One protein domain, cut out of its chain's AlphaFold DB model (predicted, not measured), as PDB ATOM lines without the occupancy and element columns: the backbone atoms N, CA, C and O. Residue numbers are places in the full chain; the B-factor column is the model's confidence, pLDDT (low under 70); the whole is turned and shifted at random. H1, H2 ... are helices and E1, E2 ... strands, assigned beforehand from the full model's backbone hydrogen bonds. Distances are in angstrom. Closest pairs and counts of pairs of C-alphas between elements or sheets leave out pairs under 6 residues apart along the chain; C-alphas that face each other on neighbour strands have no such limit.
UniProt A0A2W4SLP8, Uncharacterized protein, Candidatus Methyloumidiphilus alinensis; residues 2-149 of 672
ATOM      1  N   ALA A   2     194.161 204.661 226.198       80.62
ATOM      2  CA  ALA A   2     193.691 205.835 225.465       80.62
ATOM      3  C   ALA A   2     193.596 205.539 223.962       80.62
ATOM      4  O   ALA A   2     194.449 204.838 223.410       80.62
ATOM      5  N   MET A   3     192.561 206.064 223.308       87.94
ATOM      6  CA  MET A   3     192.398 205.930 221.862       87.94
ATOM      7  C   MET A   3     193.246 206.992 221.164       87.94
ATOM      8  O   MET A   3     193.082 208.185 221.427       87.94
ATOM      9  N   VAL A   4     194.166 206.562 220.296       87.50
ATOM     10  CA  VAL A   4     195.111 207.467 219.632       87.50
ATOM     11  C   VAL A   4     194.668 207.752 218.203       87.50
ATOM     12  O   VAL A   4     194.414 206.841 217.415       87.50
ATOM     13  N   PHE A   5     194.608 209.030 217.872       92.75
ATOM     14  CA  PHE A   5     194.306 209.575 216.555       92.75
ATOM     15  C   PHE A   5     195.521 210.334 216.051       92.75
ATOM     16  O   PHE A   5     196.307 210.830 216.855       92.75
ATOM     17  N   ALA A   6     195.686 210.449 214.739       91.19
ATOM     18  CA  ALA A   6     196.813 211.178 214.176       91.19
ATOM     19  C   ALA A   6     196.365 212.226 213.161       91.19
ATOM     20  O   ALA A   6     195.478 211.964 212.351       91.19
ATOM     21  N   ILE A   7     197.009 213.393 213.195       91.69
ATOM     22  CA  ILE A   7     196.848 214.438 212.181       91.69
ATOM     23  C   ILE A   7     198.233 214.771 211.640       91.69
ATOM     24  O   ILE A   7     199.163 215.044 212.402       91.69
ATOM     25  N   THR A   8     198.385 214.698 210.324       90.75
ATOM     26  CA  THR A   8     199.685 214.761 209.654       90.75
ATOM     27  C   THR A   8     199.636 215.757 208.505       90.75
ATOM     28  O   THR A   8     198.631 215.871 207.808       90.75
ATOM     29  N   ASN A   9     200.743 216.465 208.297       88.38
ATOM     30  CA  ASN A   9     200.979 217.306 207.127       88.38
ATOM     31  C   ASN A   9     202.011 216.683 206.171       88.38
ATOM     32  O   ASN A   9     202.572 217.372 205.322       88.38
ATOM     33  N   THR A  10     202.301 215.387 206.319       85.31
ATOM     34  CA  THR A  10     203.300 214.684 205.506       85.31
ATOM     35  C   THR A  10     202.690 213.466 204.836       85.31
ATOM     36  O   THR A  10     201.825 212.801 205.392       85.31
ATOM     37  N   THR A  11     203.218 213.086 203.678       82.06
ATOM     38  CA  THR A  11     202.823 211.850 202.985       82.06
ATOM     39  C   THR A  11     203.295 210.570 203.685       82.06
ATOM     40  O   THR A  11     202.930 209.472 203.272       82.06
ATOM     41  N   VAL A  12     204.104 210.683 204.744       79.56
ATOM     42  CA  VAL A  12     204.601 209.536 205.508       79.56
ATOM     43  C   VAL A  12     203.497 209.004 206.420       79.56
ATOM     44  O   VAL A  12     203.075 209.686 207.350       79.56
ATOM     45  N   HIS A  13     203.077 207.761 206.184       77.88
ATOM     46  CA  HIS A  13     202.146 207.051 207.060       77.88
ATOM     47  C   HIS A  13     202.747 206.836 208.452       77.88
ATOM     48  O   HIS A  13     203.849 206.295 208.580       77.88
ATOM     49  N   ILE A  14     202.005 207.199 209.499       82.00
ATOM     50  CA  ILE A  14     202.483 207.086 210.890       82.00
ATOM     51  C   ILE A  14     202.246 205.687 211.467       82.00
ATOM     52  O   ILE A  14     202.946 205.277 212.393       82.00
ATOM     53  N   GLN A  15     201.305 204.913 210.914       81.50
ATOM     54  CA  GLN A  15     200.974 203.577 211.426       81.50
ATOM     55  C   GLN A  15     202.188 202.667 211.702       81.50
ATOM     56  O   GLN A  15     202.214 202.046 212.767       81.50
ATOM     57  N   PRO A  16     203.218 202.584 210.833       81.81
ATOM     58  CA  PRO A  16     204.399 201.769 211.114       81.81
ATOM     59  C   PRO A  16     205.164 202.222 212.365       81.81
ATOM     60  O   PRO A  16     205.612 201.380 213.138       81.81
ATOM     61  N   LEU A  17     205.282 203.536 212.592       73.31
ATOM     62  CA  LEU A  17     205.957 204.101 213.767       73.31
ATOM     63  C   LEU A  17     205.157 203.847 215.045       73.31
ATOM     64  O   LEU A  17     205.721 203.422 216.051       73.31
ATOM     65  N   ALA A  18     203.842 204.046 214.994       76.25
ATOM     66  CA  ALA A  18     202.975 203.806 216.142       76.25
ATOM     67  C   ALA A  18     202.987 202.328 216.562       76.25
ATOM     68  O   ALA A  18     203.127 202.021 217.748       76.25
ATOM     69  N   LYS A  19     202.997 201.412 215.585       81.25
ATOM     70  CA  LYS A  19     203.100 199.968 215.830       81.25
ATOM     71  C   LYS A  19     204.406 199.569 216.526       81.25
ATOM     72  O   LYS A  19     204.383 198.685 217.379       81.25
ATOM     73  N   ILE A  20     205.528 200.224 216.212       74.19
ATOM     74  CA  ILE A  20     206.822 199.983 216.885       74.19
ATOM     75  C   ILE A  20     206.745 200.340 218.376       74.19
ATOM     76  O   ILE A  20     207.344 199.657 219.203       74.19
ATOM     77  N   CYS A  21     205.973 201.365 218.731       66.12
ATOM     78  CA  CYS A  21     205.797 201.800 220.116       66.12
ATOM     79  C   CYS A  21     204.599 201.153 220.826       66.12
ATOM     80  O   CYS A  21     204.281 201.539 221.948       66.12
ATOM     81  N   GLY A  22     203.949 200.163 220.203       77.00
ATOM     82  CA  GLY A  22     202.803 199.463 220.788       77.00
ATOM     83  C   GLY A  22     201.543 200.325 220.903       77.00
ATOM     84  O   GLY A  22     200.717 200.078 221.779       77.00
ATOM     85  N   VAL A  23     201.408 201.343 220.049       77.75
ATOM     86  CA  VAL A  23     200.242 202.230 219.985       77.75
ATOM     87  C   VAL A  23     199.498 201.976 218.677       77.75
ATOM     88  O   VAL A  23     200.058 202.154 217.597       77.75
ATOM     89  N   ASP A  24     198.224 201.603 218.761       83.50
ATOM     90  CA  ASP A  24     197.369 201.459 217.582       83.50
ATOM     91  C   ASP A  24     196.670 202.789 217.264       83.50
ATOM     92  O   ASP A  24     195.866 203.299 218.051       83.50
ATOM     93  N   ILE A  25     196.976 203.363 216.094       85.50
ATOM     94  CA  ILE A  25     196.283 204.555 215.586       85.50
ATOM     95  C   ILE A  25     194.908 204.132 215.083       85.50
ATOM     96  O   ILE A  25     194.793 203.344 214.146       85.50
ATOM     97  N   SER A  26     193.868 204.703 215.680       89.00
ATOM     98  CA  SER A  26     192.478 204.391 215.353       89.00
ATOM     99  C   SER A  26     192.047 204.996 214.020       89.00
ATOM    100  O   SER A  26     191.460 204.300 213.193       89.00
ATOM    101  N   LYS A  27     192.353 206.282 213.797       91.38
ATOM    102  CA  LYS A  27     192.125 207.000 212.532       91.38
ATOM    103  C   LYS A  27     193.227 208.034 212.301       91.38
ATOM    104  O   LYS A  27     193.778 208.586 213.256       91.38
ATOM    105  N   GLU A  28     193.530 208.288 211.033       91.81
ATOM    106  CA  GLU A  28     194.559 209.230 210.584       91.81
ATOM    107  C   GLU A  28     193.942 210.231 209.600       91.81
ATOM    108  O   GLU A  28     193.259 209.831 208.656       91.81
ATOM    109  N   MET A  29     194.180 211.522 209.830       93.19
ATOM    110  CA  MET A  29     193.861 212.607 208.905       93.19
ATOM    111  C   MET A  29     195.151 213.105 208.257       93.19
ATOM    112  O   MET A  29     196.082 213.505 208.956       93.19
ATOM    113  N   ASN A  30     195.196 213.101 206.925       92.62
ATOM    114  CA  ASN A  30     196.310 213.654 206.166       92.62
ATOM    115  C   ASN A  30     195.882 214.969 205.507       92.62
ATOM    116  O   ASN A  30     195.032 214.968 204.623       92.62
ATOM    117  N   VAL A  31     196.492 216.065 205.948       91.06
ATOM    118  CA  VAL A  31     196.212 217.436 205.503       91.06
ATOM    119  C   VAL A  31     197.212 217.872 204.420       91.06
ATOM    120  O   VAL A  31     197.091 218.944 203.843       91.06
ATOM    121  N   ALA A  32     198.212 217.044 204.083       88.06
ATOM    122  CA  ALA A  32     199.260 217.403 203.122       88.06
ATOM    123  C   ALA A  32     198.706 217.774 201.739       88.06
ATOM    124  O   ALA A  32     199.279 218.620 201.062       88.06
ATOM    125  N   SER A  33     197.594 217.160 201.320       83.38
ATOM    126  CA  SER A  33     196.941 217.478 200.046       83.38
ATOM    127  C   SER A  33     196.189 218.808 200.048       83.38
ATOM    128  O   SER A  33     195.901 219.311 198.969       83.38
ATOM    129  N   SER A  34     195.832 219.352 201.218       80.06
ATOM    130  CA  SER A  34     195.188 220.666 201.341       80.06
ATOM    131  C   SER A  34     196.173 221.773 201.728       80.06
ATOM    132  O   SER A  34     195.830 222.948 201.623       80.06
ATOM    133  N   MET A  35     197.407 221.441 202.121       81.62
ATOM    134  CA  MET A  35     198.464 222.407 202.441       81.62
ATOM    135  C   MET A  35     199.311 222.773 201.213       81.62
ATOM    136  O   MET A  35     200.509 222.487 201.167       81.62
ATOM    137  N   ASP A  36     198.715 223.459 200.239       85.00
ATOM    138  CA  ASP A  36     199.505 224.256 199.300       85.00
ATOM    139  C   ASP A  36     200.085 225.474 200.044       85.00
ATOM    140  O   ASP A  36     199.529 225.937 201.043       85.00
ATOM    141  N   SER A  37     201.208 226.031 199.578       79.31
ATOM    142  CA  SER A  37     201.863 227.181 200.240       79.31
ATOM    143  C   SER A  37     200.975 228.429 200.350       79.31
ATOM    144  O   SER A  37     201.314 229.365 201.073       79.31
ATOM    145  N   GLU A  38     199.862 228.450 199.618       88.44
ATOM    146  CA  GLU A  38     198.888 229.537 199.587       88.44
ATOM    147  C   GLU A  38     197.651 229.272 200.457       88.44
ATOM    148  O   GLU A  38     196.876 230.204 200.685       88.44
ATOM    149  N   THR A  39     197.465 228.054 200.985       88.62
ATOM    150  CA  THR A  39     196.266 227.714 201.759       88.62
ATOM    151  C   THR A  39     196.199 228.555 203.038       88.62
ATOM    152  O   THR A  39     197.110 228.510 203.877       88.62
ATOM    153  N   PRO A  40     195.118 229.322 203.248       92.44
ATOM    154  CA  PRO A  40     194.964 230.111 204.454       92.44
ATOM    155  C   PRO A  40     194.927 229.239 205.717       92.44
ATOM    156  O   PRO A  40     194.172 228.279 205.819       92.44
ATOM    157  N   ILE A  41     195.668 229.644 206.754       94.06
ATOM    158  CA  ILE A  41     195.762 228.928 208.048       94.06
ATOM    159  C   ILE A  41     194.388 228.617 208.660       94.06
ATOM    160  O   ILE A  41     194.209 227.594 209.315       94.06
ATOM    161  N   HIS A  42     193.415 229.509 208.466       93.81
ATOM    162  CA  HIS A  42     192.075 229.325 209.007       93.81
ATOM    163  C   HIS A  42     191.315 228.172 208.341       93.81
ATOM    164  O   HIS A  42     190.520 227.532 209.020       93.81
ATOM    165  N   GLU A  43     191.576 227.876 207.066       94.00
ATOM    166  CA  GLU A  43     190.976 226.738 206.362       94.00
ATOM    167  C   GLU A  43     191.552 225.426 206.891       94.00
ATOM    168  O   GLU A  43     190.787 224.563 207.312       94.00
ATOM    169  N   ILE A  44     192.883 225.338 207.013       94.56
ATOM    170  CA  ILE A  44     193.579 224.186 207.619       94.56
ATOM    171  C   ILE A  44     193.043 223.915 209.031       94.56
ATOM    172  O   ILE A  44     192.728 222.778 209.387       94.56
ATOM    173  N   PHE A  45     192.916 224.967 209.848       96.25
ATOM    174  CA  PHE A  45     192.364 224.859 211.196       96.25
ATOM    175  C   PHE A  45     190.917 224.352 211.191       96.25
ATOM    176  O   PHE A  45     190.605 223.458 211.972       96.25
ATOM    177  N   LEU A  46     190.041 224.914 210.352       95.88
ATOM    178  CA  LEU A  46     188.627 224.532 210.308       95.88
ATOM    179  C   LEU A  46     188.436 223.102 209.801       95.88
ATOM    180  O   LEU A  46     187.658 222.366 210.399       95.88
ATOM    181  N   GLU A  47     189.183 222.693 208.776       95.50
ATOM    182  CA  GLU A  47     189.170 221.323 208.253       95.50
ATOM    183  C   GLU A  47     189.545 220.319 209.355       95.50
ATOM    184  O   GLU A  47     188.807 219.370 209.630       95.50
ATOM    185  N   CYS A  48     190.651 220.576 210.062       96.31
ATOM    186  CA  CYS A  48     191.091 219.735 211.173       96.31
ATOM    187  C   CYS A  48     190.106 219.763 212.346       96.31
ATOM    188  O   CYS A  48     189.820 218.727 212.942       96.31
ATOM    189  N   ALA A  49     189.584 220.939 212.705       97.12
ATOM    190  CA  ALA A  49     188.659 221.091 213.821       97.12
ATOM    191  C   ALA A  49     187.346 220.344 213.569       97.12
ATOM    192  O   ALA A  49     186.840 219.672 214.472       97.12
ATOM    193  N   ASP A  50     186.806 220.424 212.355       96.56
ATOM    194  CA  ASP A  50     185.602 219.694 211.988       96.56
ATOM    195  C   ASP A  50     185.875 218.183 211.956       96.56
ATOM    196  O   ASP A  50     185.068 217.427 212.498       96.56
ATOM    197  N   TRP A  51     187.027 217.722 211.451       96.69
ATOM    198  CA  TRP A  51     187.402 216.303 211.535       96.69
ATOM    199  C   TRP A  51     187.490 215.810 212.985       96.69
ATOM    200  O   TRP A  51     186.859 214.812 213.332       96.69
ATOM    201  N   ILE A  52     188.188 216.538 213.867       96.56
ATOM    202  CA  ILE A  52     188.288 216.197 215.296       96.56
ATOM    203  C   ILE A  52     186.892 216.117 215.926       96.56
ATOM    204  O   ILE A  52     186.593 215.178 216.666       96.56
ATOM    205  N   GLN A  53     186.022 217.086 215.635       96.38
ATOM    206  CA  GLN A  53     184.679 217.142 216.207       96.38
ATOM    207  C   GLN A  53     183.811 215.935 215.814       96.38
ATOM    208  O   GLN A  53     183.008 215.495 216.633       96.38
ATOM    209  N   HIS A  54     183.966 215.397 214.603       96.06
ATOM    210  CA  HIS A  54     183.178 214.251 214.133       96.06
ATOM    211  C   HIS A  54     183.804 212.899 214.490       96.06
ATOM    212  O   HIS A  54     183.084 211.956 214.811       96.06
ATOM    213  N   GLU A  55     185.131 212.796 214.428       96.19
ATOM    214  CA  GLU A  55     185.837 211.511 214.473       96.19
ATOM    215  C   GLU A  55     186.467 211.198 215.832       96.19
ATOM    216  O   GLU A  55     186.702 210.030 216.137       96.19
ATOM    217  N   VAL A  56     186.757 212.222 216.641       94.56
ATOM    218  CA  VAL A  56     187.515 212.086 217.897       94.56
ATOM    219  C   VAL A  56     186.644 212.398 219.112       94.56
ATOM    220  O   VAL A  56     186.678 211.692 220.124       94.56
ATOM    221  N   VAL A  57     185.865 213.479 219.042       92.69
ATOM    222  CA  VAL A  57     185.042 213.932 220.166       92.69
ATOM    223  C   VAL A  57     183.944 212.904 220.453       92.69
ATOM    224  O   VAL A  57     183.099 212.618 219.617       92.69
ATOM    225  N   GLY A  58     183.940 212.368 221.676       90.25
ATOM    226  CA  GLY A  58     183.013 211.311 222.107       90.25
ATOM    227  C   GLY A  58     183.721 210.043 222.582       90.25
ATOM    228  O   GLY A  58     183.127 209.261 223.322       90.25
ATOM    229  N   HIS A  59     184.995 209.875 222.231       92.56
ATOM    230  CA  HIS A  59     185.846 208.842 222.810       92.56
ATOM    231  C   HIS A  59     186.300 209.219 224.233       92.56
ATOM    232  O   HIS A  59     186.386 210.398 224.578       92.56
ATOM    233  N   VAL A  60     186.560 208.208 225.068       88.62
ATOM    234  CA  VAL A  60     187.072 208.382 226.438       88.62
ATOM    235  C   VAL A  60     188.571 208.663 226.361       88.62
ATOM    236  O   VAL A  60     189.307 207.863 225.783       88.62
ATOM    237  N   ASP A  61     188.993 209.801 226.911       87.50
ATOM    238  CA  ASP A  61     190.378 210.295 226.930       87.50
ATOM    239  C   ASP A  61     191.113 210.168 225.579       87.50
ATOM    240  O   ASP A  61     192.125 209.465 225.474       87.50
ATOM    241  N   PRO A  62     190.613 210.815 224.507       93.50
ATOM    242  CA  PRO A  62     191.241 210.718 223.199       93.50
ATOM    243  C   PRO A  62     192.582 211.452 223.187       93.50
ATOM    244  O   PRO A  62     192.721 212.543 223.755       93.50
ATOM    245  N   VAL A  63     193.556 210.883 222.478       93.50
ATOM    246  CA  VAL A  63     194.885 211.476 222.307       93.50
ATOM    247  C   VAL A  63     195.161 211.741 220.833       93.50
ATOM    248  O   VAL A  63     195.044 210.843 220.003       93.50
ATOM    249  N   ILE A  64     195.556 212.971 220.509       94.62
ATOM    250  CA  ILE A  64     195.996 213.380 219.178       94.62
ATOM    251  C   ILE A  64     197.522 213.333 219.110       94.62
ATOM    252  O   ILE A  64     198.216 214.056 219.827       94.62
ATOM    253  N   LEU A  65     198.035 212.503 218.208       93.50
ATOM    254  CA  LEU A  65     199.434 212.434 217.820       93.50
ATOM    255  C   LEU A  65     199.694 213.369 216.638       93.50
ATOM    256  O   LEU A  65     199.146 213.179 215.550       93.50
ATOM    257  N   ILE A  66     200.585 214.335 216.840       93.62
ATOM    258  CA  ILE A  66     201.124 215.174 215.770       93.62
ATOM    259  C   ILE A  66     202.580 214.756 215.508       93.62
ATOM    260  O   ILE A  66     203.415 214.837 216.414       93.62
ATOM    261  N   PRO A  67     202.933 214.293 214.295       89.44
ATOM    262  CA  PRO A  67     204.261 213.743 214.030       89.44
ATOM    263  C   PRO A  67     205.385 214.743 214.204       89.44
ATOM    264  O   PRO A  67     206.396 214.423 214.813       89.44
ATOM    265  N   THR A  68     205.215 215.942 213.655       88.44
ATOM    266  CA  THR A  68     206.274 216.943 213.604       88.44
ATOM    267  C   THR A  68     205.700 218.289 213.996       88.44
ATOM    268  O   THR A  68     204.740 218.755 213.379       88.44
ATOM    269  N   ILE A  69     206.305 218.902 215.010       91.50
ATOM    270  CA  ILE A  69     206.080 220.300 215.374       91.50
ATOM    271  C   ILE A  69     207.406 220.973 215.728       91.50
ATOM    272  O   ILE A  69     208.361 220.322 216.168       91.50
ATOM    273  N   ASP A  70     207.434 222.291 215.589       91.81
ATOM    274  CA  ASP A  70     208.440 223.154 216.192       91.81
ATOM    275  C   ASP A  70     207.791 223.912 217.371       91.81
ATOM    276  O   ASP A  70     207.018 224.850 217.149       91.81
ATOM    277  N   PRO A  71     208.069 223.536 218.638       90.75
ATOM    278  CA  PRO A  71     207.482 224.189 219.811       90.75
ATOM    279  C   PRO A  71     207.753 225.690 219.889       90.75
ATOM    280  O   PRO A  71     206.960 226.423 220.493       90.75
ATOM    281  N   ALA A  72     208.854 226.159 219.293       89.88
ATOM    282  CA  ALA A  72     209.188 227.573 219.252       89.88
ATOM    283  C   ALA A  72     208.222 228.356 218.348       89.88
ATOM    284  O   ALA A  72     207.955 229.529 218.618       89.88
ATOM    285  N   GLN A  73     207.656 227.695 217.333       92.69
ATOM    286  CA  GLN A  73     206.693 228.250 216.378       92.69
ATOM    287  C   GLN A  73     205.234 227.925 216.710       92.69
ATOM    288  O   GLN A  73     204.344 228.314 215.955       92.69
ATOM    289  N   LEU A  74     204.961 227.247 217.829       93.81
ATOM    290  CA  LEU A  74     203.610 226.881 218.260       93.81
ATOM    291  C   LEU A  74     202.834 228.110 218.774       93.81
ATOM    292  O   LEU A  74     202.588 228.279 219.971       93.81
ATOM    293  N   ASN A  75     202.481 229.004 217.854       94.44
ATOM    294  CA  ASN A  75     201.864 230.290 218.119       94.44
ATOM    295  C   ASN A  75     200.684 230.511 217.163       94.44
ATOM    296  O   ASN A  75     200.885 230.574 215.956       94.44
ATOM    297  N   PRO A  76     199.449 230.709 217.648       95.12
ATOM    298  CA  PRO A  76     198.310 230.902 216.755       95.12
ATOM    299  C   PRO A  76     198.443 232.182 215.914       95.12
ATOM    300  O   PRO A  76     197.894 232.261 214.819       95.12
ATOM    301  N   MET A  77     199.183 233.191 216.387       92.06
ATOM    302  CA  MET A  77     199.278 234.512 215.756       92.06
ATOM    303  C   MET A  77     200.453 234.667 214.781       92.06
ATOM    304  O   MET A  77     200.542 235.693 214.112       92.06
ATOM    305  N   GLY A  78     201.350 233.686 214.668       89.38
ATOM    306  CA  GLY A  78     202.536 233.779 213.810       89.38
ATOM    307  C   GLY A  78     203.223 232.431 213.599       89.38
ATOM    308  O   GLY A  78     202.739 231.422 214.086       89.38
ATOM    309  N   GLY A  79     204.347 232.419 212.885       87.44
ATOM    310  CA  GLY A  79     205.059 231.183 212.541       87.44
ATOM    311  C   GLY A  79     204.521 230.499 211.283       87.44
ATOM    312  O   GLY A  79     203.684 231.053 210.565       87.44
ATOM    313  N   ASP A  80     205.057 229.312 211.012       92.38
ATOM    314  CA  ASP A  80     204.644 228.451 209.906       92.38
ATOM    315  C   ASP A  80     203.140 228.073 209.986       92.38
ATOM    316  O   ASP A  80     202.629 227.820 211.087       92.38
ATOM    317  N   PRO A  81     202.416 228.020 208.844       93.69
ATOM    318  CA  PRO A  81     200.990 227.707 208.794       93.69
ATOM    319  C   PRO A  81     200.552 226.472 209.579       93.69
ATOM    320  O   PRO A  81     199.527 226.520 210.263       93.69
ATOM    321  N   TRP A  82     201.329 225.386 209.519       94.44
ATOM    322  CA  TRP A  82     201.009 224.149 210.224       94.44
ATOM    323  C   TRP A  82     201.106 224.334 211.736       94.44
ATOM    324  O   TRP A  82     200.158 224.037 212.462       94.44
ATOM    325  N   ASN A  83     202.220 224.882 212.221       94.94
ATOM    326  CA  ASN A  83     202.431 225.094 213.654       94.94
ATOM    327  C   ASN A  83     201.403 226.073 214.244       94.94
ATOM    328  O   ASN A  83     200.903 225.853 215.350       94.94
ATOM    329  N   ALA A  84     201.024 227.107 213.490       95.62
ATOM    330  CA  ALA A  84     199.961 228.026 213.883       95.62
ATOM    331  C   ALA A  84     198.590 227.331 213.954       95.62
ATOM    332  O   ALA A  84     197.864 227.519 214.934       95.62
ATOM    333  N   ALA A  85     198.242 226.499 212.965       96.38
ATOM    334  CA  ALA A  85     196.998 225.729 212.972       96.38
ATOM    335  C   ALA A  85     196.957 224.726 214.138       96.38
ATOM    336  O   ALA A  85     195.970 224.683 214.870       96.38
ATOM    337  N   VAL A  86     198.045 223.990 214.393       96.81
ATOM    338  CA  VAL A  86     198.153 223.073 215.543       96.81
ATOM    339  C   VAL A  86     198.016 223.831 216.864       96.81
ATOM    340  O   VAL A  86     197.296 223.382 217.755       96.81
ATOM    341  N   ALA A  87     198.630 225.010 216.992       97.12
ATOM    342  CA  ALA A  87     198.470 225.862 218.169       97.12
ATOM    343  C   ALA A  87     197.003 226.290 218.372       97.12
ATOM    344  O   ALA A  87     196.497 226.248 219.494       97.12
ATOM    345  N   MET A  88     196.298 226.649 217.294       97.94
ATOM    346  CA  MET A  88     194.863 226.949 217.331       97.94
ATOM    347  C   MET A  88     194.031 225.727 217.751       97.94
ATOM    348  O   MET A  88     193.125 225.871 218.574       97.94
ATOM    349  N   LEU A  89     194.352 224.525 217.259       98.00
ATOM    350  CA  LEU A  89     193.679 223.276 217.644       98.00
ATOM    351  C   LEU A  89     193.901 222.937 219.125       98.00
ATOM    352  O   LEU A  89     192.942 222.608 219.821       98.00
ATOM    353  N   CYS A  90     195.123 223.100 219.638       97.56
ATOM    354  CA  CYS A  90     195.432 222.884 221.056       97.56
ATOM    355  C   CYS A  90     194.590 223.786 221.974       97.56
ATOM    356  O   CYS A  90     194.196 223.374 223.064       97.56
ATOM    357  N   LEU A  91     194.300 225.018 221.539       97.69
ATOM    358  CA  LEU A  91     193.414 225.931 222.265       97.69
ATOM    359  C   LEU A  91     191.931 225.569 222.093       97.69
ATOM    360  O   LEU A  91     191.175 225.683 223.053       97.69
ATOM    361  N   ALA A  92     191.514 225.131 220.901       98.19
ATOM    362  CA  ALA A  92     190.119 224.810 220.584       98.19
ATOM    363  C   ALA A  92     189.628 223.477 221.180       98.19
ATOM    364  O   ALA A  92     188.420 223.285 221.358       98.19
ATOM    365  N   PHE A  93     190.548 222.560 221.495       98.12
ATOM    366  CA  PHE A  93     190.260 221.221 222.012       98.12
ATOM    367  C   PHE A  93     191.035 220.920 223.301       98.12
ATOM    368  O   PHE A  93     191.955 220.096 223.311       98.12
ATOM    369  N   PRO A  94     190.671 221.596 224.404       97.31
ATOM    370  CA  PRO A  94     191.370 221.461 225.676       97.31
ATOM    371  C   PRO A  94     191.139 220.119 226.372       97.31
ATOM    372  O   PRO A  94     191.916 219.728 227.234       97.31
ATOM    373  N   ASP A  95     190.063 219.429 226.013       96.12
ATOM    374  CA  ASP A  95     189.663 218.123 226.523       96.12
ATOM    375  C   ASP A  95     190.458 216.954 225.917       96.12
ATOM    376  O   ASP A  95     190.352 215.835 226.410       96.12
ATOM    377  N   LEU A  96     191.275 217.200 224.887       95.75
ATOM    378  CA  LEU A  96     192.089 216.175 224.232       95.75
ATOM    379  C   LEU A  96     193.507 216.131 224.800       95.75
ATOM    380  O   LEU A  96     194.110 217.165 225.102       95.75
ATOM    381  N   GLY A  97     194.069 214.927 224.888       94.06
ATOM    382  CA  GLY A  97     195.501 214.759 225.098       94.06
ATOM    383  C   GLY A  97     196.259 215.065 223.809       94.06
ATOM    384  O   GLY A  97     195.909 214.558 222.752       94.06
ATOM    385  N   TRP A  98     197.312 215.871 223.883       94.88
ATOM    386  CA  TRP A  98     198.148 216.208 222.727       94.88
ATOM    387  C   TRP A  98     199.543 215.624 222.915       94.88
ATOM    388  O   TRP A  98     200.158 215.857 223.959       94.88
ATOM    389  N   VAL A  99     200.038 214.877 221.930       93.38
ATOM    390  CA  VAL A  99     201.382 214.282 221.950       93.38
ATOM    391  C   VAL A  99     202.117 214.509 220.632       93.38
ATOM    392  O   VAL A  99     201.511 214.580 219.563       93.38
ATOM    393  N   PHE A 100     203.439 214.616 220.709       91.62
ATOM    394  CA  PHE A 100     204.319 214.984 219.608       91.62
ATOM    395  C   PHE A 100     205.358 213.883 219.371       91.62
ATOM    396  O   PHE A 100     205.990 213.429 220.329       91.62
ATOM    397  N   SER A 101     205.525 213.441 218.115       84.56
ATOM    398  CA  SER A 101     206.455 212.343 217.791       84.56
ATOM    399  C   SER A 101     207.907 212.795 217.692       84.56
ATOM    400  O   SER A 101     208.802 212.259 218.346       84.56
ATOM    401  N   LYS A 102     208.127 213.809 216.860       79.31
ATOM    402  CA  LYS A 102     209.401 214.458 216.627       79.31
ATOM    403  C   LYS A 102     209.236 215.930 216.931       79.31
ATOM    404  O   LYS A 102     208.500 216.663 216.274       79.31
ATOM    405  N   VAL A 103     209.980 216.351 217.929       69.81
ATOM    406  CA  VAL A 103     210.212 217.757 218.188       69.81
ATOM    407  C   VAL A 103     211.510 218.103 217.476       69.81
ATOM    408  O   VAL A 103     212.459 217.323 217.558       69.81
ATOM    409  N   GLY A 104     211.541 219.210 216.726       65.94
ATOM    410  CA  GLY A 104     212.780 219.704 216.110       65.94
ATOM    411  C   GLY A 104     213.932 219.816 217.120       65.94
ATOM    412  O   GLY A 104     213.707 219.680 218.324       65.94
ATOM    413  N   ASP A 105     215.159 220.063 216.642       68.31
ATOM    414  CA  ASP A 105     216.340 220.311 217.488       68.31
ATOM    415  C   ASP A 105     216.112 221.575 218.336       68.31
ATOM    416  O   ASP A 105     216.520 222.682 217.994       68.31
ATOM    417  N   SER A 106     215.337 221.413 219.404       60.00
ATOM    418  CA  SER A 106     214.716 222.511 220.128       60.00
ATOM    419  C   SER A 106     215.682 223.108 221.138       60.00
ATOM    420  O   SER A 106     216.586 222.441 221.661       60.00
ATOM    421  N   VAL A 107     215.479 224.394 221.410       66.19
ATOM    422  CA  VAL A 107     216.239 225.139 222.410       66.19
ATOM    423  C   VAL A 107     215.977 224.510 223.782       66.19
ATOM    424  O   VAL A 107     214.906 223.976 224.048       66.19
ATOM    425  N   GLU A 108     216.949 224.571 224.689       71.81
ATOM    426  CA  GLU A 108     216.880 223.927 226.008       71.81
ATOM    427  C   GLU A 108     215.617 224.279 226.825       71.81
ATOM    428  O   GLU A 108     215.137 223.447 227.592       71.81
ATOM    429  N   GLN A 109     215.027 225.459 226.601       67.31
ATOM    430  CA  GLN A 109     213.762 225.896 227.211       67.31
ATOM    431  C   GLN A 109     212.536 225.091 226.746       67.31
ATOM    432  O   GLN A 109     211.574 224.951 227.498       67.31
ATOM    433  N   ASP A 110     212.571 224.524 225.542       78.62
ATOM    434  CA  ASP A 110     211.461 223.757 224.975       78.62
ATOM    435  C   ASP A 110     211.468 222.305 225.489       78.62
ATOM    436  O   ASP A 110     210.423 221.652 225.530       78.62
ATOM    437  N   ARG A 111     212.622 221.806 225.963       79.81
ATOM    438  CA  ARG A 111     212.811 220.407 226.393       79.81
ATOM    439  C   ARG A 111     211.821 219.953 227.459       79.81
ATOM    440  O   ARG A 111     211.447 218.785 227.472       79.81
ATOM    441  N   GLU A 112     211.389 220.845 228.344       82.38
ATOM    442  CA  GLU A 112     210.437 220.522 229.411       82.38
ATOM    443  C   GLU A 112     209.013 220.305 228.889       82.38
ATOM    444  O   GLU A 112     208.348 219.340 229.276       82.38
ATOM    445  N   LEU A 113     208.525 221.182 228.007       84.44
ATOM    446  CA  LEU A 113     207.221 220.988 227.371       84.44
ATOM    447  C   LEU A 113     207.243 219.709 226.538       84.44
ATOM    448  O   LEU A 113     206.369 218.853 226.669       84.44
ATOM    449  N   VAL A 114     208.292 219.566 225.737       84.06
ATOM    450  CA  VAL A 114     208.526 218.411 224.878       84.06
ATOM    451  C   VAL A 114     208.523 217.143 225.709       84.06
ATOM    452  O   VAL A 114     207.762 216.238 225.419       84.06
ATOM    453  N   ALA A 115     209.251 217.110 226.825       85.38
ATOM    454  CA  ALA A 115     209.285 215.961 227.717       85.38
ATOM    455  C   ALA A 115     207.917 215.561 228.292       85.38
ATOM    456  O   ALA A 115     207.781 214.407 228.689       85.38
ATOM    457  N   ARG A 116     206.934 216.463 228.373       85.50
ATOM    458  CA  ARG A 116     205.577 216.163 228.874       85.50
ATOM    459  C   ARG A 116     204.621 215.685 227.789       85.50
ATOM    460  O   ARG A 116     203.680 214.953 228.091       85.50
ATOM    461  N   HIS A 117     204.872 216.108 226.558       90.19
ATOM    462  CA  HIS A 117     204.061 215.793 225.388       90.19
ATOM    463  C   HIS A 117     204.763 214.822 224.432       90.19
ATOM    464  O   HIS A 117     204.263 214.553 223.350       90.19
ATOM    465  N   ASP A 118     205.911 214.278 224.825       87.62
ATOM    466  CA  ASP A 118     206.656 213.284 224.068       87.62
ATOM    467  C   ASP A 118     205.901 211.957 224.085       87.62
ATOM    468  O   ASP A 118     205.745 211.313 225.126       87.62
ATOM    469  N   TRP A 119     205.456 211.549 222.905       82.56
ATOM    470  CA  TRP A 119     204.733 210.305 222.668       82.56
ATOM    471  C   TRP A 119     205.495 209.043 223.124       82.56
ATOM    472  O   TRP A 119     204.891 208.003 223.353       82.56
ATOM    473  N   SER A 120     206.822 209.094 223.269       81.62
ATOM    474  CA  SER A 120     207.606 207.944 223.734       81.62
ATOM    475  C   SER A 120     207.451 207.697 225.238       81.62
ATOM    476  O   SER A 120     207.826 206.638 225.749       81.62
ATOM    477  N   LYS A 121     206.885 208.661 225.973       81.06
ATOM    478  CA  LYS A 121     206.742 208.596 227.425       81.06
ATOM    479  C   LYS A 121     205.320 208.239 227.812       81.06
ATOM    480  O   LYS A 121     204.369 208.940 227.495       81.06
ATOM    481  N   LYS A 122     205.184 207.205 228.638       72.56
ATOM    482  CA  LYS A 122     203.897 206.765 229.202       72.56
ATOM    483  C   LYS A 122     203.140 207.884 229.941       72.56
ATOM    484  O   LYS A 122     201.920 207.966 229.856       72.56
ATOM    485  N   SER A 123     203.858 208.807 230.589       70.88
ATOM    486  CA  SER A 123     203.276 209.998 231.234       70.88
ATOM    487  C   SER A 123     202.523 210.921 230.267       70.88
ATOM    488  O   SER A 123     201.675 211.706 230.692       70.88
ATOM    489  N   ALA A 124     202.807 210.840 228.964       60.78
ATOM    490  CA  ALA A 124     202.087 211.582 227.941       60.78
ATOM    491  C   ALA A 124     200.643 211.077 227.754       60.78
ATOM    492  O   ALA A 124     199.803 211.854 227.307       60.78
ATOM    493  N   TYR A 125     200.326 209.857 228.201       71.50
ATOM    494  CA  TYR A 125     199.005 209.231 228.047       71.50
ATOM    495  C   TYR A 125     198.257 209.026 229.372       71.50
ATOM    496  O   TYR A 125     197.036 209.107 229.389       71.50
ATOM    497  N   ASP A 126     198.969 208.830 230.485       70.50
ATOM    498  CA  ASP A 126     198.387 208.235 231.704       70.50
ATOM    499  C   ASP A 126     198.135 209.215 232.873       70.50
ATOM    500  O   ASP A 126     198.094 208.803 234.029       70.50
ATOM    501  N   SER A 127     198.010 210.523 232.633       66.75
ATOM    502  CA  SER A 127     198.023 211.522 233.722       66.75
ATOM    503  C   SER A 127     196.683 212.228 233.988       66.75
ATOM    504  O   SER A 127     196.689 213.393 234.397       66.75
ATOM    505  N   GLY A 128     195.557 211.567 233.719       81.00
ATOM    506  CA  GLY A 128     194.216 212.128 233.903       81.00
ATOM    507  C   GLY A 128     193.824 213.187 232.862       81.00
ATOM    508  O   GLY A 128     194.482 213.367 231.832       81.00
ATOM    509  N   SER A 129     192.731 213.901 233.139       91.44
ATOM    510  CA  SER A 129     192.102 214.830 232.192       91.44
ATOM    511  C   SER A 129     193.022 215.982 231.747       91.44
ATOM    512  O   SER A 129     193.655 216.660 232.563       91.44
ATOM    513  N   SER A 130     193.044 216.264 230.436       94.50
ATOM    514  CA  SER A 130     193.757 217.421 229.852       94.50
ATOM    515  C   SER A 130     192.962 218.734 229.944       94.50
ATOM    516  O   SER A 130     193.529 219.823 229.781       94.50
ATOM    517  N   LEU A 131     191.675 218.643 230.305       96.81
ATOM    518  CA  LEU A 131     190.705 219.742 230.314       96.81
ATOM    519  C   LEU A 131     191.150 220.964 231.128       96.81
ATOM    520  O   LEU A 131     190.783 222.088 230.795       96.81
ATOM    521  N   PHE A 132     191.962 220.771 232.168       97.31
ATOM    522  CA  PHE A 132     192.433 221.834 233.067       97.31
ATOM    523  C   PHE A 132     193.911 222.207 232.849       97.31
ATOM    524  O   PHE A 132     194.561 222.758 233.741       97.31
ATOM    525  N   ASP A 133     194.446 221.893 231.661       96.62
ATOM    526  CA  ASP A 133     195.812 222.215 231.216       96.62
ATOM    527  C   ASP A 133     196.891 221.717 232.186       96.62
ATOM    528  O   ASP A 133     197.904 222.372 232.420       96.62
ATOM    529  N   SER A 134     196.679 220.541 232.772       94.31
ATOM    530  CA  SER A 134     197.569 219.953 233.777       94.31
ATOM    531  C   SER A 134     199.035 219.893 233.316       94.31
ATOM    532  O   SER A 134     199.951 220.222 234.071       94.31
ATOM    533  N   LYS A 135     199.256 219.595 232.029       92.75
ATOM    534  CA  LYS A 135     200.580 219.523 231.386       92.75
ATOM    535  C   LYS A 135     201.114 220.854 230.845       92.75
ATOM    536  O   LYS A 135     202.265 220.900 230.435       92.75
ATOM    537  N   GLY A 136     200.332 221.934 230.869       94.00
ATOM    538  CA  GLY A 136     200.795 223.281 230.515       94.00
ATOM    539  C   GLY A 136     200.989 223.568 229.021       94.00
ATOM    540  O   GLY A 136     201.662 224.548 228.695       94.00
ATOM    541  N   LEU A 137     200.426 222.762 228.115       95.25
ATOM    542  CA  LEU A 137     200.508 223.024 226.673       95.25
ATOM    543  C   LEU A 137     199.776 224.303 226.288       95.25
ATOM    544  O   LEU A 137     200.306 225.116 225.533       95.25
ATOM    545  N   ARG A 138     198.569 224.517 226.818       96.69
ATOM    546  CA  ARG A 138     197.803 225.723 226.486       96.69
ATOM    547  C   ARG A 138     198.441 226.949 227.112       96.69
ATOM    548  O   ARG A 138     198.589 227.954 226.422       96.69
ATOM    549  N   LYS A 139     198.918 226.857 228.358       95.94
ATOM    550  CA  LYS A 139     199.776 227.882 228.975       95.94
ATOM    551  C   LYS A 139     200.933 228.267 228.048       95.94
ATOM    552  O   LYS A 139     201.121 229.458 227.814       95.94
ATOM    553  N   TRP A 140     201.660 227.293 227.499       95.00
ATOM    554  CA  TRP A 140     202.774 227.546 226.581       95.00
ATOM    555  C   TRP A 140     202.337 228.292 225.316       95.00
ATOM    556  O   TRP A 140     202.905 229.330 224.974       95.00
ATOM    557  N   VAL A 141     201.289 227.804 224.646       95.56
ATOM    558  CA  VAL A 141     200.748 228.433 223.430       95.56
ATOM    559  C   VAL A 141     200.303 229.878 223.699       95.56
ATOM    560  O   VAL A 141     200.594 230.783 222.912       95.56
ATOM    561  N   LEU A 142     199.642 230.126 224.832       94.81
ATOM    562  CA  LEU A 142     199.209 231.464 225.244       94.81
ATOM    563  C   LEU A 142     200.394 232.378 225.596       94.81
ATOM    564  O   LEU A 142     200.367 233.567 225.273       94.81
ATOM    565  N   GLU A 143     201.454 231.846 226.210       93.44
ATOM    566  CA  GLU A 143     202.699 232.580 226.467       93.44
ATOM    567  C   GLU A 143     203.365 233.023 225.157       93.44
ATOM    568  O   GLU A 143     203.725 234.197 225.031       93.44
ATOM    569  N   LYS A 144     203.447 232.143 224.151       92.81
ATOM    570  CA  LYS A 144     203.948 232.494 222.809       92.81
ATOM    571  C   LYS A 144     203.068 233.542 222.129       92.81
ATOM    572  O   LYS A 144     203.584 234.498 221.547       92.81
ATOM    573  N   CYS A 145     201.748 233.421 222.253       91.19
ATOM    574  CA  CYS A 145     200.815 234.417 221.729       91.19
ATOM    575  C   CYS A 145     201.053 235.808 222.346       91.19
ATOM    576  O   CYS A 145     201.074 236.805 221.626       91.19
ATOM    577  N   ASN A 146     201.286 235.882 223.661       89.62
ATOM    578  CA  ASN A 146     201.557 237.142 224.355       89.62
ATOM    579  C   ASN A 146     202.948 237.730 224.026       89.62
ATOM    580  O   ASN A 146     203.099 238.949 224.057       89.62
ATOM    581  N   GLN A 147     203.953 236.909 223.685       88.38
ATOM    582  CA  GLN A 147     205.308 237.373 223.324       88.38
ATOM    583  C   GLN A 147     205.360 238.160 222.005       88.38
ATOM    584  O   GLN A 147     206.168 239.076 221.878       88.38
ATOM    585  N   ASN A 148     204.495 237.841 221.039       80.00
ATOM    586  CA  ASN A 148     204.485 238.507 219.729       80.00
ATOM    587  C   ASN A 148     203.896 239.927 219.753       80.00
ATOM    588  O   ASN A 148     203.973 240.642 218.752       80.00
ATOM    589  N   HIS A 149     203.305 240.362 220.867       75.19
ATOM    590  CA  HIS A 149     202.808 241.725 220.986       75.19
ATOM    591  C   HIS A 149     203.943 242.685 221.353       75.19
ATOM    592  O   HIS A 149     204.455 242.664 222.470       75.19
TER     593      HIS A 149
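What this domain is: This is residues 2 to 149 of the 672 residues of an uncharacterized protein of Candidatus Methyloumidiphilus alinensis (UniProt A0A2W4SLP8). A strongly twisted sheet of four parallel strands has H2 and H3 over one face and H1 over the other, while H4 packs on edge strand E4 and H5, off the sheet, packs on H3. The printed part has 148 residues, with named elements in the order E1 H1 E2 H2 E3 H3 E4 H4 H5, sheet order E2 E1 E3 E4, class mixed. It is compact, radius of gyration of the C-alphas 14.2 A, spanning 40 by 32 by 29 A.

Where its parts are: Find C-alpha 4 at (195.111, 207.467, 219.632), where E1, residues 4 to 8, begins. The other strands are E2, residues 25 to 30, E3, 63 to 69, and E4, 97 to 103. The helices are H1, residues 15 to 20, H2, 41 to 55, 21.1 A from first to last C-alpha, H3, 81 to 92, 16.3 A, H4, 111 to 117, and H5, 137 to 147, ending at C-alpha 147 (205.308, 237.373, 223.324).

How they stand to each other: Within hydrogen-bond range look for N 26 and O 4 between E2 and E1, N 5 and O 63 between E1 and E3, and N 64 and O 97 between E3 and E4, each 2.8 A. E1, H1, E2 and E3, H3, E4 are strand-helix-strand units, parallel neighbour strands with a helix between; E2, H2, E3 is a split one, with E1 between E2 and E3 in the sheet; these crossovers are right-handed. H2 touches H3, closest C-alphas Phe 45 and Ala 85, 5.0 A. H3, with residues 87 to 91 alone, touches H5 at a steep tilt of 59 degrees, closest C-alphas Leu 91 and Arg 138, 6.1 A. H4 is on the sheet, height 8.9 A. In the five helices every O i to N i+4 pair is within range.

The domain as a whole: The printed part has no cut; links E3 to H3 and H4 to H5 are long. The pLDDT is under 70 at residues 21, 103 to 107, 109, 124 and 127.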